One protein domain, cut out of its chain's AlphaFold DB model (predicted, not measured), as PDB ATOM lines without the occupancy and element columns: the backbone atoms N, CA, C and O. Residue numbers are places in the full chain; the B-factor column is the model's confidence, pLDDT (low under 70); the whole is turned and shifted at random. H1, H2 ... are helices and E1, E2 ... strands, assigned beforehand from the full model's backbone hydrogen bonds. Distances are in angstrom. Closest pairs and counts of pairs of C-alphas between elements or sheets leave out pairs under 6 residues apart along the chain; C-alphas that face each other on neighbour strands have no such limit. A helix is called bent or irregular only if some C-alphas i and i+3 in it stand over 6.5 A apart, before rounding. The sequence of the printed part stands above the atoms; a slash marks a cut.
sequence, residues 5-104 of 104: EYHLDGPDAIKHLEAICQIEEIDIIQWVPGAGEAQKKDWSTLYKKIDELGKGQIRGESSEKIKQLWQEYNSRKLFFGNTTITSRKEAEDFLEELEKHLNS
ATOM      1  N   GLU A   5     158.777 145.065 190.579       89.88
ATOM      2  CA  GLU A   5     157.420 144.804 191.047       89.88
ATOM      3  C   GLU A   5     156.392 145.411 190.091       89.88
ATOM      4  O   GLU A   5     156.580 146.501 189.547       89.88
ATOM      5  N   TYR A   6     155.276 144.711 189.908       91.69
ATOM      6  CA  TYR A   6     154.131 145.220 189.170       91.69
ATOM      7  C   TYR A   6     152.892 145.258 190.061       91.69
ATOM      8  O   TYR A   6     152.468 144.237 190.609       91.69
ATOM      9  N   HIS A   7     152.288 146.440 190.172       92.19
ATOM     10  CA  HIS A   7     151.030 146.651 190.880       92.19
ATOM     11  C   HIS A   7     149.851 146.224 190.003       92.19
ATOM     12  O   HIS A   7     149.622 146.771 188.924       92.19
ATOM     13  N   LEU A   8     149.100 145.226 190.465       92.19
ATOM     14  CA  LEU A   8     147.897 144.741 189.806       92.19
ATOM     15  C   LEU A   8     146.669 145.230 190.582       92.19
ATOM     16  O   LEU A   8     146.282 144.638 191.591       92.19
ATOM     17  N   ASP A   9     146.073 146.319 190.095       92.00
ATOM     18  CA  ASP A   9     144.999 147.034 190.785       92.00
ATOM     19  C   ASP A   9     143.603 146.629 190.291       92.00
ATOM     20  O   ASP A   9     143.159 146.980 189.196       92.00
ATOM     21  N   GLY A  10     142.868 145.944 191.159       90.75
ATOM     22  CA  GLY A  10     141.440 145.701 191.035       90.75
ATOM     23  C   GLY A  10     141.047 144.529 190.118       90.75
ATOM     24  O   GLY A  10     141.819 144.083 189.266       90.75
ATOM     25  N   PRO A  11     139.816 143.993 190.277       90.69
ATOM     26  CA  PRO A  11     139.367 142.775 189.587       90.69
ATOM     27  C   PRO A  11     139.468 142.832 188.060       90.69
ATOM     28  O   PRO A  11     139.780 141.824 187.426       90.69
ATOM     29  N   ASP A  12     139.249 144.006 187.471       90.44
ATOM     30  CA  ASP A  12     139.277 144.188 186.019       90.44
ATOM     31  C   ASP A  12     140.680 144.017 185.419       90.44
ATOM     32  O   ASP A  12     140.799 143.695 184.233       90.44
ATOM     33  N   ALA A  13     141.735 144.193 186.222       92.19
ATOM     34  CA  ALA A  13     143.117 144.034 185.790       92.19
ATOM     35  C   ALA A  13     143.561 142.561 185.733       92.19
ATOM     36  O   ALA A  13     144.493 142.237 184.999       92.19
ATOM     37  N   ILE A  14     142.863 141.643 186.418       93.19
ATOM     38  CA  ILE A  14     143.221 140.210 186.487       93.19
ATOM     39  C   ILE A  14     143.315 139.571 185.096       93.19
ATOM     40  O   ILE A  14     144.138 138.685 184.873       93.19
ATOM     41  N   LYS A  15     142.523 140.044 184.126       94.12
ATOM     42  CA  LYS A  15     142.570 139.565 182.732       94.12
ATOM     43  C   LYS A  15     143.935 139.761 182.056       94.12
ATOM     44  O   LYS A  15     144.214 139.096 181.067       94.12
ATOM     45  N   HIS A  16     144.772 140.658 182.575       93.75
ATOM     46  CA  HIS A  16     146.117 140.927 182.070       93.75
ATOM     47  C   HIS A  16     147.207 140.140 182.805       93.75
ATOM     48  O   HIS A  16     148.355 140.171 182.369       93.75
ATOM     49  N   LEU A  17     146.865 139.421 183.881       94.81
ATOM     50  CA  LEU A  17     147.833 138.759 184.754       94.81
ATOM     51  C   LEU A  17     148.792 137.851 183.980       94.81
ATOM     52  O   LEU A  17     149.997 137.956 184.151       94.81
ATOM     53  N   GLU A  18     148.274 136.976 183.117       93.56
ATOM     54  CA  GLU A  18     149.116 136.018 182.391       93.56
ATOM     55  C   GLU A  18     150.101 136.710 181.449       93.56
ATOM     56  O   GLU A  18     151.263 136.322 181.397       93.56
ATOM     57  N   ALA A  19     149.664 137.763 180.755       94.56
ATOM     58  CA  ALA A  19     150.528 138.534 179.867       94.56
ATOM     59  C   ALA A  19     151.625 139.276 180.647       94.56
ATOM     60  O   ALA A  19     152.775 139.291 180.224       94.56
ATOM     61  N   ILE A  20     151.287 139.846 181.808       93.31
ATOM     62  CA  ILE A  20     152.257 140.509 182.690       93.31
ATOM     63  C   ILE A  20     153.263 139.486 183.231       93.31
ATOM     64  O   ILE A  20     154.465 139.739 183.225       93.31
ATOM     65  N   CYS A  21     152.799 138.302 183.641       92.19
ATOM     66  CA  CYS A  21     153.672 137.244 184.146       92.19
ATOM     67  C   CYS A  21     154.618 136.660 183.080       92.19
ATOM     68  O   CYS A  21     155.595 136.010 183.434       92.19
ATOM     69  N   GLN A  22     154.377 136.886 181.789       93.19
ATOM     70  CA  GLN A  22     155.315 136.485 180.734       93.19
ATOM     71  C   GLN A  22     156.504 137.441 180.585       93.19
ATOM     72  O   GLN A  22     157.490 137.074 179.956       93.19
ATOM     73  N   ILE A  23     156.437 138.644 181.162       92.94
ATOM     74  CA  ILE A  23     157.543 139.604 181.143       92.94
ATOM     75  C   ILE A  23     158.623 139.090 182.102       92.94
ATOM     76  O   ILE A  23     158.354 138.878 183.290       92.94
ATOM     77  N   GLU A  24     159.826 138.833 181.588       88.44
ATOM     78  CA  GLU A  24     160.922 138.221 182.353       88.44
ATOM     79  C   GLU A  24     161.453 139.161 183.438       88.44
ATOM     80  O   GLU A  24     161.806 138.708 184.522       88.44
ATOM     81  N   GLU A  25     161.434 140.465 183.175       90.19
ATOM     82  CA  GLU A  25     161.920 141.507 184.076       90.19
ATOM     83  C   GLU A  25     161.007 141.725 185.286       90.19
ATOM     84  O   GLU A  25     161.451 142.271 186.291       90.19
ATOM     85  N   ILE A  26     159.736 141.312 185.209       90.50
ATOM     86  CA  ILE A  26     158.800 141.415 186.332       90.50
ATOM     87  C   ILE A  26     158.976 140.193 187.217       90.50
ATOM     88  O   ILE A  26     158.623 139.078 186.843       90.50
ATOM     89  N   ASP A  27     159.462 140.404 188.427       89.88
ATOM     90  CA  ASP A  27     159.702 139.333 189.381       89.88
ATOM     91  C   ASP A  27     158.533 139.125 190.336       89.88
ATOM     92  O   ASP A  27     158.338 138.014 190.831       89.88
ATOM     93  N   ILE A  28     157.783 140.190 190.626       93.12
ATOM     94  CA  ILE A  28     156.827 140.246 191.733       93.12
ATOM     95  C   ILE A  28     155.520 140.887 191.266       93.12
ATOM     96  O   ILE A  28     155.528 141.939 190.631       93.12
ATOM     97  N   ILE A  29     154.391 140.282 191.638       94.25
ATOM     98  CA  ILE A  29     153.058 140.863 191.463       94.25
ATOM     99  C   ILE A  29     152.517 141.299 192.823       94.25
ATOM    100  O   ILE A  29     152.342 140.486 193.734       94.25
ATOM    101  N   GLN A  30     152.199 142.583 192.953       93.38
ATOM    102  CA  GLN A  30     151.498 143.122 194.111       93.38
ATOM    103  C   GLN A  30     150.013 143.256 193.781       93.38
ATOM    104  O   GLN A  30     149.603 144.145 193.040       93.38
ATOM    105  N   TRP A  31     149.198 142.354 194.324       94.06
ATOM    106  CA  TRP A  31     147.752 142.390 194.128       94.06
ATOM    107  C   TRP A  31     147.082 143.371 195.089       94.06
ATOM    108  O   TRP A  31     147.229 143.258 196.308       94.06
ATOM    109  N   VAL A  32     146.282 144.288 194.542       91.38
ATOM    110  CA  VAL A  32     145.494 145.248 195.316       91.38
ATOM    111  C   VAL A  32     144.030 145.133 194.887       91.38
ATOM    112  O   VAL A  32     143.669 145.576 193.801       91.38
ATOM    113  N   PRO A  33     143.129 144.578 195.717       88.81
ATOM    114  CA  PRO A  33     141.732 144.385 195.323       88.81
ATOM    115  C   PRO A  33     140.932 145.693 195.191       88.81
ATOM    116  O   PRO A  33     139.812 145.674 194.683       88.81
ATOM    117  N   GLY A  34     141.476 146.828 195.642       84.75
ATOM    118  CA  GLY A  34     140.777 148.112 195.686       84.75
ATOM    119  C   GLY A  34     139.906 148.251 196.936       84.75
ATOM    120  O   GLY A  34     140.255 147.734 197.995       84.75
ATOM    121  N   ALA A  35     138.787 148.971 196.837       84.19
ATOM    122  CA  ALA A  35     137.872 149.247 197.950       84.19
ATOM    123  C   ALA A  35     136.550 148.460 197.852       84.19
ATOM    124  O   ALA A  35     136.202 147.898 196.813       84.19
ATOM    125  N   GLY A  36     135.782 148.454 198.944       85.19
ATOM    126  CA  GLY A  36     134.426 147.901 198.977       85.19
ATOM    127  C   GLY A  36     134.391 146.372 198.988       85.19
ATOM    128  O   GLY A  36     135.163 145.726 199.692       85.19
ATOM    129  N   GLU A  37     133.477 145.778 198.222       83.25
ATOM    130  CA  GLU A  37     133.227 144.327 198.249       83.25
ATOM    131  C   GLU A  37     134.427 143.494 197.787       83.25
ATOM    132  O   GLU A  37     134.599 142.361 198.229       83.25
ATOM    133  N   ALA A  38     135.303 144.053 196.949       83.19
ATOM    134  CA  ALA A  38     136.508 143.364 196.504       83.19
ATOM    135  C   ALA A  38     137.491 143.076 197.655       83.19
ATOM    136  O   ALA A  38     138.165 142.050 197.616       83.19
ATOM    137  N   GLN A  39     137.529 143.906 198.706       82.94
ATOM    138  CA  GLN A  39     138.370 143.656 199.888       82.94
ATOM    139  C   GLN A  39     137.902 142.452 200.707       82.94
ATOM    140  O   GLN A  39     138.701 141.833 201.401       82.94
ATOM    141  N   LYS A  40     136.607 142.130 200.638       84.38
ATOM    142  CA  LYS A  40     135.995 141.028 201.393       84.38
ATOM    143  C   LYS A  40     136.026 139.703 200.631       84.38
ATOM    144  O   LYS A  40     135.654 138.675 201.191       84.38
ATOM    145  N   LYS A  41     136.401 139.725 199.349       89.44
ATOM    146  CA  LYS A  41     136.498 138.517 198.529       89.44
ATOM    147  C   LYS A  41     137.728 137.707 198.911       89.44
ATOM    148  O   LYS A  41     138.778 138.257 199.227       89.44
ATOM    149  N   ASP A  42     137.587 136.392 198.805       89.75
ATOM    150  CA  ASP A  42     138.721 135.484 198.872       89.75
ATOM    151  C   ASP A  42     139.482 135.498 197.538       89.75
ATOM    152  O   ASP A  42     138.924 135.201 196.479       89.75
ATOM    153  N   TRP A  43     140.765 135.849 197.604       92.00
ATOM    154  CA  TRP A  43     141.681 135.899 196.463       92.00
ATOM    155  C   TRP A  43     142.698 134.751 196.471       92.00
ATOM    156  O   TRP A  43     143.630 134.758 195.674       92.00
ATOM    157  N   SER A  44     142.523 133.731 197.321       90.38
ATOM    158  CA  SER A  44     143.446 132.588 197.441       90.38
ATOM    159  C   SER A  44     143.739 131.908 196.099       90.38
ATOM    160  O   SER A  44     144.884 131.566 195.815       90.38
ATOM    161  N   THR A  45     142.731 131.794 195.225       92.69
ATOM    162  CA  THR A  45     142.908 131.232 193.871       92.69
ATOM    163  C   THR A  45     143.803 132.107 192.988       92.69
ATOM    164  O   THR A  45     144.615 131.588 192.227       92.69
ATOM    165  N   LEU A  46     143.693 133.435 193.098       93.81
ATOM    166  CA  LEU A  46     144.534 134.372 192.349       93.81
ATOM    167  C   LEU A  46     145.993 134.276 192.806       93.81
ATOM    168  O   LEU A  46     146.889 134.188 191.973       93.81
ATOM    169  N   TYR A  47     146.222 134.240 194.117       93.19
ATOM    170  CA  TYR A  47     147.563 134.111 194.686       93.19
ATOM    171  C   TYR A  47     148.240 132.799 194.298       93.19
ATOM    172  O   TYR A  47     149.408 132.800 193.915       93.19
ATOM    173  N   LYS A  48     147.491 131.691 194.306       91.94
ATOM    174  CA  LYS A  48     147.993 130.408 193.807       91.94
ATOM    175  C   LYS A  48     148.370 130.483 192.326       91.94
ATOM    176  O   LYS A  48     149.440 130.027 191.951       91.94
ATOM    177  N   LYS A  49     147.545 131.131 191.498       94.06
ATOM    178  CA  LYS A  49     147.853 131.326 190.075       94.06
ATOM    179  C   LYS A  49     149.126 132.155 189.858       94.06
ATOM    180  O   LYS A  49     149.902 131.842 188.964       94.06
ATOM    181  N   ILE A  50     149.354 133.203 190.653       94.00
ATOM    182  CA  ILE A  50     150.589 134.006 190.578       94.00
ATOM    183  C   ILE A  50     151.818 133.140 190.898       94.00
ATOM    184  O   ILE A  50     152.818 133.224 190.184       94.00
ATOM    185  N   ASP A  51     151.721 132.284 191.921       92.75
ATOM    186  CA  ASP A  51     152.781 131.331 192.274       92.75
ATOM    187  C   ASP A  51     153.048 130.307 191.160       92.75
ATOM    188  O   ASP A  51     154.194 130.103 190.768       92.75
ATOM    189  N   GLU A  52     151.992 129.717 190.589       92.50
ATOM    190  CA  GLU A  52     152.080 128.762 189.473       92.50
ATOM    191  C   GLU A  52     152.710 129.382 188.214       92.50
ATOM    192  O   GLU A  52     153.357 128.686 187.434       92.50
ATOM    193  N   LEU A  53     152.564 130.697 188.030       92.25
ATOM    194  CA  LEU A  53     153.214 131.467 186.964       92.25
ATOM    195  C   LEU A  53     154.671 131.847 187.295       92.25
ATOM    196  O   LEU A  53     155.310 132.565 186.526       92.25
ATOM    197  N   GLY A  54     155.205 131.384 188.428       90.31
ATOM    198  CA  GLY A  54     156.596 131.574 188.836       90.31
ATOM    199  C   GLY A  54     156.919 132.976 189.349       90.31
ATOM    200  O   GLY A  54     158.095 133.333 189.442       90.31
ATOM    201  N   LYS A  55     155.905 133.789 189.666       91.75
ATOM    202  CA  LYS A  55     156.103 135.158 190.154       91.75
ATOM    203  C   LYS A  55     156.044 135.234 191.675       91.75
ATOM    204  O   LYS A  55     155.390 134.450 192.359       91.75
ATOM    205  N   GLY A  56     156.786 136.189 192.213       91.81
ATOM    206  CA  GLY A  56     156.732 136.598 193.606       91.81
ATOM    207  C   GLY A  56     155.463 137.367 193.946       91.81
ATOM    208  O   GLY A  56     154.714 137.785 193.061       91.81
ATOM    209  N   GLN A  57     155.227 137.570 195.239       91.31
ATOM    210  CA  GLN A  57     154.036 138.251 195.745       91.31
ATOM    211  C   GLN A  57     154.399 139.205 196.881       91.31
ATOM    212  O   GLN A  57     155.177 138.835 197.759       91.31
ATOM    213  N   ILE A  58     153.790 140.394 196.890       89.06
ATOM    214  CA  ILE A  58     153.801 141.325 198.029       89.06
ATOM    215  C   ILE A  58     152.392 141.389 198.619       89.06
ATOM    216  O   ILE A  58     151.444 141.741 197.914       89.06
ATOM    217  N   ARG A  59     152.242 141.052 199.907       85.38
ATOM    218  CA  ARG A  59     150.957 141.124 200.633       85.38
ATOM    219  C   ARG A  59     151.151 141.163 202.146       85.38
ATOM    220  O   ARG A  59     152.199 140.774 202.646       85.38
ATOM    221  N   GLY A  60     150.143 141.628 202.881       80.12
ATOM    222  CA  GLY A  60     150.147 141.576 204.345       80.12
ATOM    223  C   GLY A  60     149.464 140.321 204.876       80.12
ATOM    224  O   GLY A  60     148.351 140.034 204.452       80.12
ATOM    225  N   GLU A  61     150.112 139.589 205.785       82.31
ATOM    226  CA  GLU A  61     149.599 138.338 206.369       82.31
ATOM    227  C   GLU A  61     150.075 138.142 207.818       82.31
ATOM    228  O   GLU A  61     151.072 138.731 208.243       82.31
ATOM    229  N   SER A  62     149.376 137.294 208.585       81.69
ATOM    230  CA  SER A  62     149.825 136.903 209.933       81.69
ATOM    231  C   SER A  62     151.045 135.979 209.864       81.69
ATOM    232  O   SER A  62     151.239 135.272 208.874       81.69
ATOM    233  N   SER A  63     151.856 135.933 210.923       79.00
ATOM    234  CA  SER A  63     153.056 135.081 210.972       79.00
ATOM    235  C   SER A  63     152.732 133.596 210.763       79.00
ATOM    236  O   SER A  63     153.459 132.893 210.062       79.00
ATOM    237  N   GLU A  64     151.609 133.110 211.288       82.00
ATOM    238  CA  GLU A  64     151.148 131.735 211.093       82.00
ATOM    239  C   GLU A  64     150.763 131.472 209.639       82.00
ATOM    240  O   GLU A  64     151.118 130.432 209.079       82.00
ATOM    241  N   LYS A  65     150.065 132.422 209.005       83.12
ATOM    242  CA  LYS A  65     149.672 132.283 207.603       83.12
ATOM    243  C   LYS A  65     150.886 132.333 206.684       83.12
ATOM    244  O   LYS A  65     150.952 131.553 205.741       83.12
ATOM    245  N   ILE A  66     151.871 133.173 206.995       84.81
ATOM    246  CA  ILE A  66     153.136 133.242 206.259       84.81
ATOM    247  C   ILE A  66     153.845 131.890 206.262       84.81
ATOM    248  O   ILE A  66     154.247 131.429 205.200       84.81
ATOM    249  N   LYS A  67     153.946 131.221 207.417       82.75
ATOM    250  CA  LYS A  67     154.562 129.885 207.503       82.75
ATOM    251  C   LYS A  67     153.854 128.868 206.612       82.75
ATOM    252  O   LYS A  67     154.515 128.113 205.906       82.75
ATOM    253  N   GLN A  68     152.521 128.872 206.610       85.69
ATOM    254  CA  GLN A  68     151.738 127.994 205.736       85.69
ATOM    255  C   GLN A  68     152.008 128.289 204.258       85.69
ATOM    256  O   GLN A  68     152.296 127.375 203.492       85.69
ATOM    257  N   LEU A  69     151.961 129.564 203.863       86.25
ATOM    258  CA  LEU A  69     152.204 129.978 202.479       86.25
ATOM    259  C   LEU A  69     153.636 129.660 202.034       86.25
ATOM    260  O   LEU A  69     153.841 129.245 200.902       86.25
ATOM    261  N   TRP A  70     154.615 129.796 202.929       83.56
ATOM    262  CA  TRP A  70     156.015 129.457 202.670       83.56
ATOM    263  C   TRP A  70     156.223 127.972 202.351       83.56
ATOM    264  O   TRP A  70     157.085 127.628 201.546       83.56
ATOM    265  N   GLN A  71     155.428 127.098 202.970       83.44
ATOM    266  CA  GLN A  71     155.433 125.660 202.695       83.44
ATOM    267  C   GLN A  71     154.634 125.301 201.431       83.44
ATOM    268  O   GLN A  71     154.986 124.352 200.739       83.44
ATOM    269  N   GLU A  72     153.550 126.029 201.149       86.25
ATOM    270  CA  GLU A  72     152.627 125.730 200.046       86.25
ATOM    271  C   GLU A  72     153.130 126.228 198.685       86.25
ATOM    272  O   GLU A  72     152.936 125.558 197.670       86.25
ATOM    273  N   TYR A  73     153.738 127.412 198.645       87.38
ATOM    274  CA  TYR A  73     154.115 128.087 197.404       87.38
ATOM    275  C   TYR A  73     155.506 127.674 196.929       87.38
ATOM    276  O   TYR A  73     156.383 127.331 197.721       87.38
ATOM    277  N   ASN A  74     155.719 127.707 195.615       80.38
ATOM    278  CA  ASN A  74     156.983 127.339 194.972       80.38
ATOM    279  C   ASN A  74     157.905 128.549 194.808       80.38
ATOM    280  O   ASN A  74     159.128 128.437 194.920       80.38
ATOM    281  N   SER A  75     157.329 129.727 194.581       79.12
ATOM    282  CA  SER A  75     158.057 130.981 194.509       79.12
ATOM    283  C   SER A  75     158.673 131.304 195.865       79.12
ATOM    284  O   SER A  75     158.004 131.333 196.896       79.12
ATOM    285  N   ARG A  76     159.978 131.575 195.874       78.62
ATOM    286  CA  ARG A  76     160.699 132.071 197.060       78.62
ATOM    287  C   ARG A  76     160.782 133.596 197.100       78.62
ATOM    288  O   ARG A  76     161.420 134.157 197.981       78.62
ATOM    289  N   LYS A  77     160.118 134.277 196.160       79.38
ATOM    290  CA  LYS A  77     160.034 135.742 196.078       79.38
ATOM    291  C   LYS A  77     158.769 136.244 196.786       79.38
ATOM    292  O   LYS A  77     157.974 136.980 196.209       79.38
ATOM    293  N   LEU A  78     158.542 135.786 198.016       79.69
ATOM    294  CA  LEU A  78     157.398 136.201 198.829       79.69
ATOM    295  C   LEU A  78     157.831 137.288 199.806       79.69
ATOM    296  O   LEU A  78     158.740 137.092 200.611       79.69
ATOM    297  N   PHE A  79     157.155 138.425 199.736       80.56
ATOM    298  CA  PHE A  79     157.388 139.582 200.582       80.56
ATOM    299  C   PHE A  79     156.138 139.824 201.416       80.56
ATOM    300  O   PHE A  79     155.069 140.158 200.896       80.56
ATOM    301  N   PHE A  80     156.277 139.651 202.725       79.00
ATOM    302  CA  PHE A  80     155.174 139.837 203.651       79.00
ATOM    303  C   PHE A  80     155.335 141.142 204.421       79.00
ATOM    304  O   PHE A  80     156.300 141.332 205.157       79.00
ATOM    305  N   GLY A  81     154.388 142.058 204.222       64.75
ATOM    306  CA  GLY A  81     154.288 143.297 204.990       64.75
ATOM    307  C   GLY A  81     153.424 143.119 206.240       64.75
ATOM    308  O   GLY A  81     152.589 142.224 206.303       64.75
ATOM    309  N   ASN A  82     153.570 144.011 207.223       60.34
ATOM    310  CA  ASN A  82     152.633 144.124 208.349       60.34
ATOM    311  C   ASN A  82     152.473 142.842 209.196       60.34
ATOM    312  O   ASN A  82     151.365 142.470 209.585       60.34
ATOM    313  N   THR A  83     153.584 142.162 209.482       63.56
ATOM    314  CA  THR A  83     153.601 141.019 210.400       63.56
ATOM    315  C   THR A  83     153.294 141.476 211.825       63.56
ATOM    316  O   THR A  83     153.784 142.520 212.253       63.56
ATOM    317  N   THR A  84     152.588 140.661 212.607       66.94
ATOM    318  CA  THR A  84     152.328 140.897 214.042       66.94
ATOM    319  C   THR A  84     153.564 140.729 214.937       66.94
ATOM    320  O   THR A  84     153.433 140.681 216.155       66.94
ATOM    321  N   ILE A  85     154.757 140.635 214.346       73.06
ATOM    322  CA  ILE A  85     156.031 140.486 215.044       73.06
ATOM    323  C   ILE A  85     156.393 141.826 215.679       73.06
ATOM    324  O   ILE A  85     156.611 142.821 214.989       73.06
ATOM    325  N   THR A  86     156.452 141.852 217.008       76.69
ATOM    326  CA  THR A  86     156.631 143.101 217.773       76.69
ATOM    327  C   THR A  86     157.998 143.220 218.433       76.69
ATOM    328  O   THR A  86     158.341 144.284 218.954       76.69
ATOM    329  N   SER A  87     158.810 142.158 218.397       82.81
ATOM    330  CA  SER A  87     160.155 142.157 218.972       82.81
ATOM    331  C   SER A  87     161.210 141.613 218.013       82.81
ATOM    332  O   SER A  87     160.943 140.757 217.173       82.81
ATOM    333  N   ARG A  88     162.452 142.079 218.187       83.50
ATOM    334  CA  ARG A  88     163.609 141.591 217.426       83.50
ATOM    335  C   ARG A  88     163.816 140.083 217.588       83.50
ATOM    336  O   ARG A  88     164.061 139.407 216.602       83.50
ATOM    337  N   LYS A  89     163.689 139.574 218.816       83.81
ATOM    338  CA  LYS A  89     163.859 138.148 219.117       83.81
ATOM    339  C   LYS A  89     162.829 137.293 218.375       83.81
ATOM    340  O   LYS A  89     163.182 136.289 217.782       83.81
ATOM    341  N   GLU A  90     161.571 137.725 218.379       81.25
ATOM    342  CA  GLU A  90     160.495 137.043 217.658       81.25
ATOM    343  C   GLU A  90     160.728 137.063 216.138       81.25
ATOM    344  O   GLU A  90     160.463 136.070 215.470       81.25
ATOM    345  N   ALA A  91     161.281 138.156 215.598       82.06
ATOM    346  CA  ALA A  91     161.683 138.220 214.194       82.06
ATOM    347  C   ALA A  91     162.821 137.240 213.868       82.06
ATOM    348  O   ALA A  91     162.758 136.551 212.855       82.06
ATOM    349  N   GLU A  92     163.843 137.163 214.723       85.25
ATOM    350  CA  GLU A  92     164.979 136.246 214.562       85.25
ATOM    351  C   GLU A  92     164.521 134.778 214.624       85.25
ATOM    352  O   GLU A  92     164.799 134.017 213.699       85.25
ATOM    353  N   ASP A  93     163.731 134.404 215.639       84.69
ATOM    354  CA  ASP A  93     163.183 133.048 215.789       84.69
ATOM    355  C   ASP A  93     162.302 132.662 214.577       84.69
ATOM    356  O   ASP A  93     162.349 131.530 214.086       84.69
ATOM    357  N   PHE A  94     161.518 133.614 214.059       84.12
ATOM    358  CA  PHE A  94     160.683 133.422 212.874       84.12
ATOM    359  C   PHE A  94     161.508 133.188 211.603       84.12
ATOM    360  O   PHE A  94     161.200 132.278 210.832       84.12
ATOM    361  N   LEU A  95     162.565 133.979 211.390       83.25
ATOM    362  CA  LEU A  95     163.466 133.822 210.246       83.25
ATOM    363  C   LEU A  95     164.184 132.469 210.278       83.25
ATOM    364  O   LEU A  95     164.203 131.773 209.265       83.25
ATOM    365  N   GLU A  96     164.691 132.048 211.441       85.31
ATOM    366  CA  GLU A  96     165.327 130.734 211.589       85.31
ATOM    367  C   GLU A  96     164.384 129.579 211.226       85.31
ATOM    368  O   GLU A  96     164.806 128.563 210.669       85.31
ATOM    369  N   GLU A  97     163.098 129.694 211.560       82.38
ATOM    370  CA  GLU A  97     162.106 128.670 211.238       82.38
ATOM    371  C   GLU A  97     161.850 128.574 209.729       82.38
ATOM    372  O   GLU A  97     161.787 127.463 209.191       82.38
ATOM    373  N   LEU A  98     161.766 129.715 209.038       81.38
ATOM    374  CA  LEU A  98     161.629 129.762 207.579       81.38
ATOM    375  C   LEU A  98     162.871 129.201 206.870       81.38
ATOM    376  O   LEU A  98     162.738 128.456 205.896       81.38
ATOM    377  N   GLU A  99     164.071 129.498 207.379       81.50
ATOM    378  CA  GLU A  99     165.339 128.993 206.836       81.50
ATOM    379  C   GLU A  99     165.513 127.482 207.023       81.50
ATOM    380  O   GLU A  99     166.023 126.800 206.132       81.50
ATOM    381  N   LYS A 100     165.050 126.916 208.146       79.44
ATOM    382  CA  LYS A 100     165.061 125.456 208.355       79.44
ATOM    383  C   LYS A 100     164.248 124.719 207.289       79.44
ATOM    384  O   LYS A 100     164.662 123.648 206.859       79.44
ATOM    385  N   HIS A 101     163.146 125.311 206.831       69.69
ATOM    386  CA  HIS A 101     162.282 124.733 205.797       69.69
ATOM    387  C   HIS A 101     162.834 124.887 204.373       69.69
ATOM    388  O   HIS A 101     162.390 124.187 203.470       69.69
ATOM    389  N   LEU A 102     163.795 125.787 204.144       65.38
ATOM    390  CA  LEU A 102     164.484 125.894 202.852       65.38
ATOM    391  C   LEU A 102     165.518 124.781 202.636       65.38
ATOM    392  O   LEU A 102     165.854 124.481 201.494       65.38
ATOM    393  N   ASN A 103     166.041 124.212 203.724       55.88
ATOM    394  CA  ASN A 103     167.152 123.258 203.715       55.88
ATOM    395  C   ASN A 103     166.718 121.798 203.959       55.88
ATOM    396  O   ASN A 103     167.583 120.931 204.101       55.88
ATOM    397  N   SER A 104     165.409 121.532 204.045       52.94
ATOM    398  CA  SER A 104     164.812 120.196 204.212       52.94
ATOM    399  C   SER A 104     164.243 119.669 202.902       52.94
ATOM    400  O   SER A 104     164.468 118.477 202.604       52.94
TER     401      SER A 104
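Overview. This is residues 5 to 104 of the 104 residues of an uncharacterized protein of bacterium (UniProt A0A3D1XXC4). One twisted sheet of four parallel strands has helices H1, H3 and H4 spread over one face, two layers in all, and its other face bare. H5 lies off the sheet beyond H4, at one end of the longest axis, and the short H2 lies off the sheet after E2. The printed part has 100 residues, with five named helices and four named strands in the order E1 H1 E2 H2 H3 E3 H4 E4 H5. The sheet's order is E1, E2, E3, E4 and the class is mixed, helices and strands. The whole is compact, with a radius of gyration of the C-alphas of 14.5 A and spans of 41 by 32 by 20 A.

Arrangement. E1, residues 5 to 9, is an edge strand, parallel to E2, residues 26 to 32, with N 6 and O 28 2.9 A apart, within hydrogen-bond range. E3, residues 56 to 60, follows across the sheet (N 56 and O 27, 2.8 A), then the edge strand E4, residues 78 to 81 (N 79 and O 57, 2.8 A). Three strand-helix-strand units, each two parallel neighbour strands with one or more helices between, have right-handed crossovers: E1, H1, E2, with H1 at residues 11 to 21; E2, H2 and H3, E3, with H2 at 37 to 40 and H3 at 44 to 52; and E3, H4, E4, with H4 at 63 to 72. H1 is on the sheet at a height of 9.1 A, along the strands. H3 is on the same face at a height of 10.0 A, over E2 and E3. H1 and H3 are close but not clearly touching, the C-alphas of Cys 21 and Ile 50 being closest at 7.8 A. H4 is on the sheet too; its closest C-alphas to E4 are those of Ile 66 and Phe 80, 7.4 A. H5, residues 88 to 102, only just touches H4, with residues 98 to 101 alone and 3 pairs of C-alphas within 8 A, the closest Lys 67 and Leu 98 at 7.1 A; they run the same way at a shallow tilt of 12 degrees. In H3, H4 and H5 every O i to N i+4 pair is within hydrogen-bond range; in H1 2 of 7 are, beside 6 of 8 O i to N i+3 pairs, and H2 is too short for an O i to N i+4 pair.

Along the chain. E1 begins at C-alpha 5 (157.420, 144.804, 191.047). H1 is 16.3 A long and irregular, C-alphas 15 and 18 being 7.5 A apart; E2 is 16.5 A, H3 12.4 A, E3 13.5 A and H4 14.4 A. H5, 21.4 A, ends at C-alpha 102 (164.484, 125.894, 202.852).

Size, cuts and confidence. The C-alphas of Lys 15 and Lys 89 are the two farthest apart, 42.2 A. The printed part has no cut and no long link. Confidence is under 70 at residues 81 to 84 and 101 to 104.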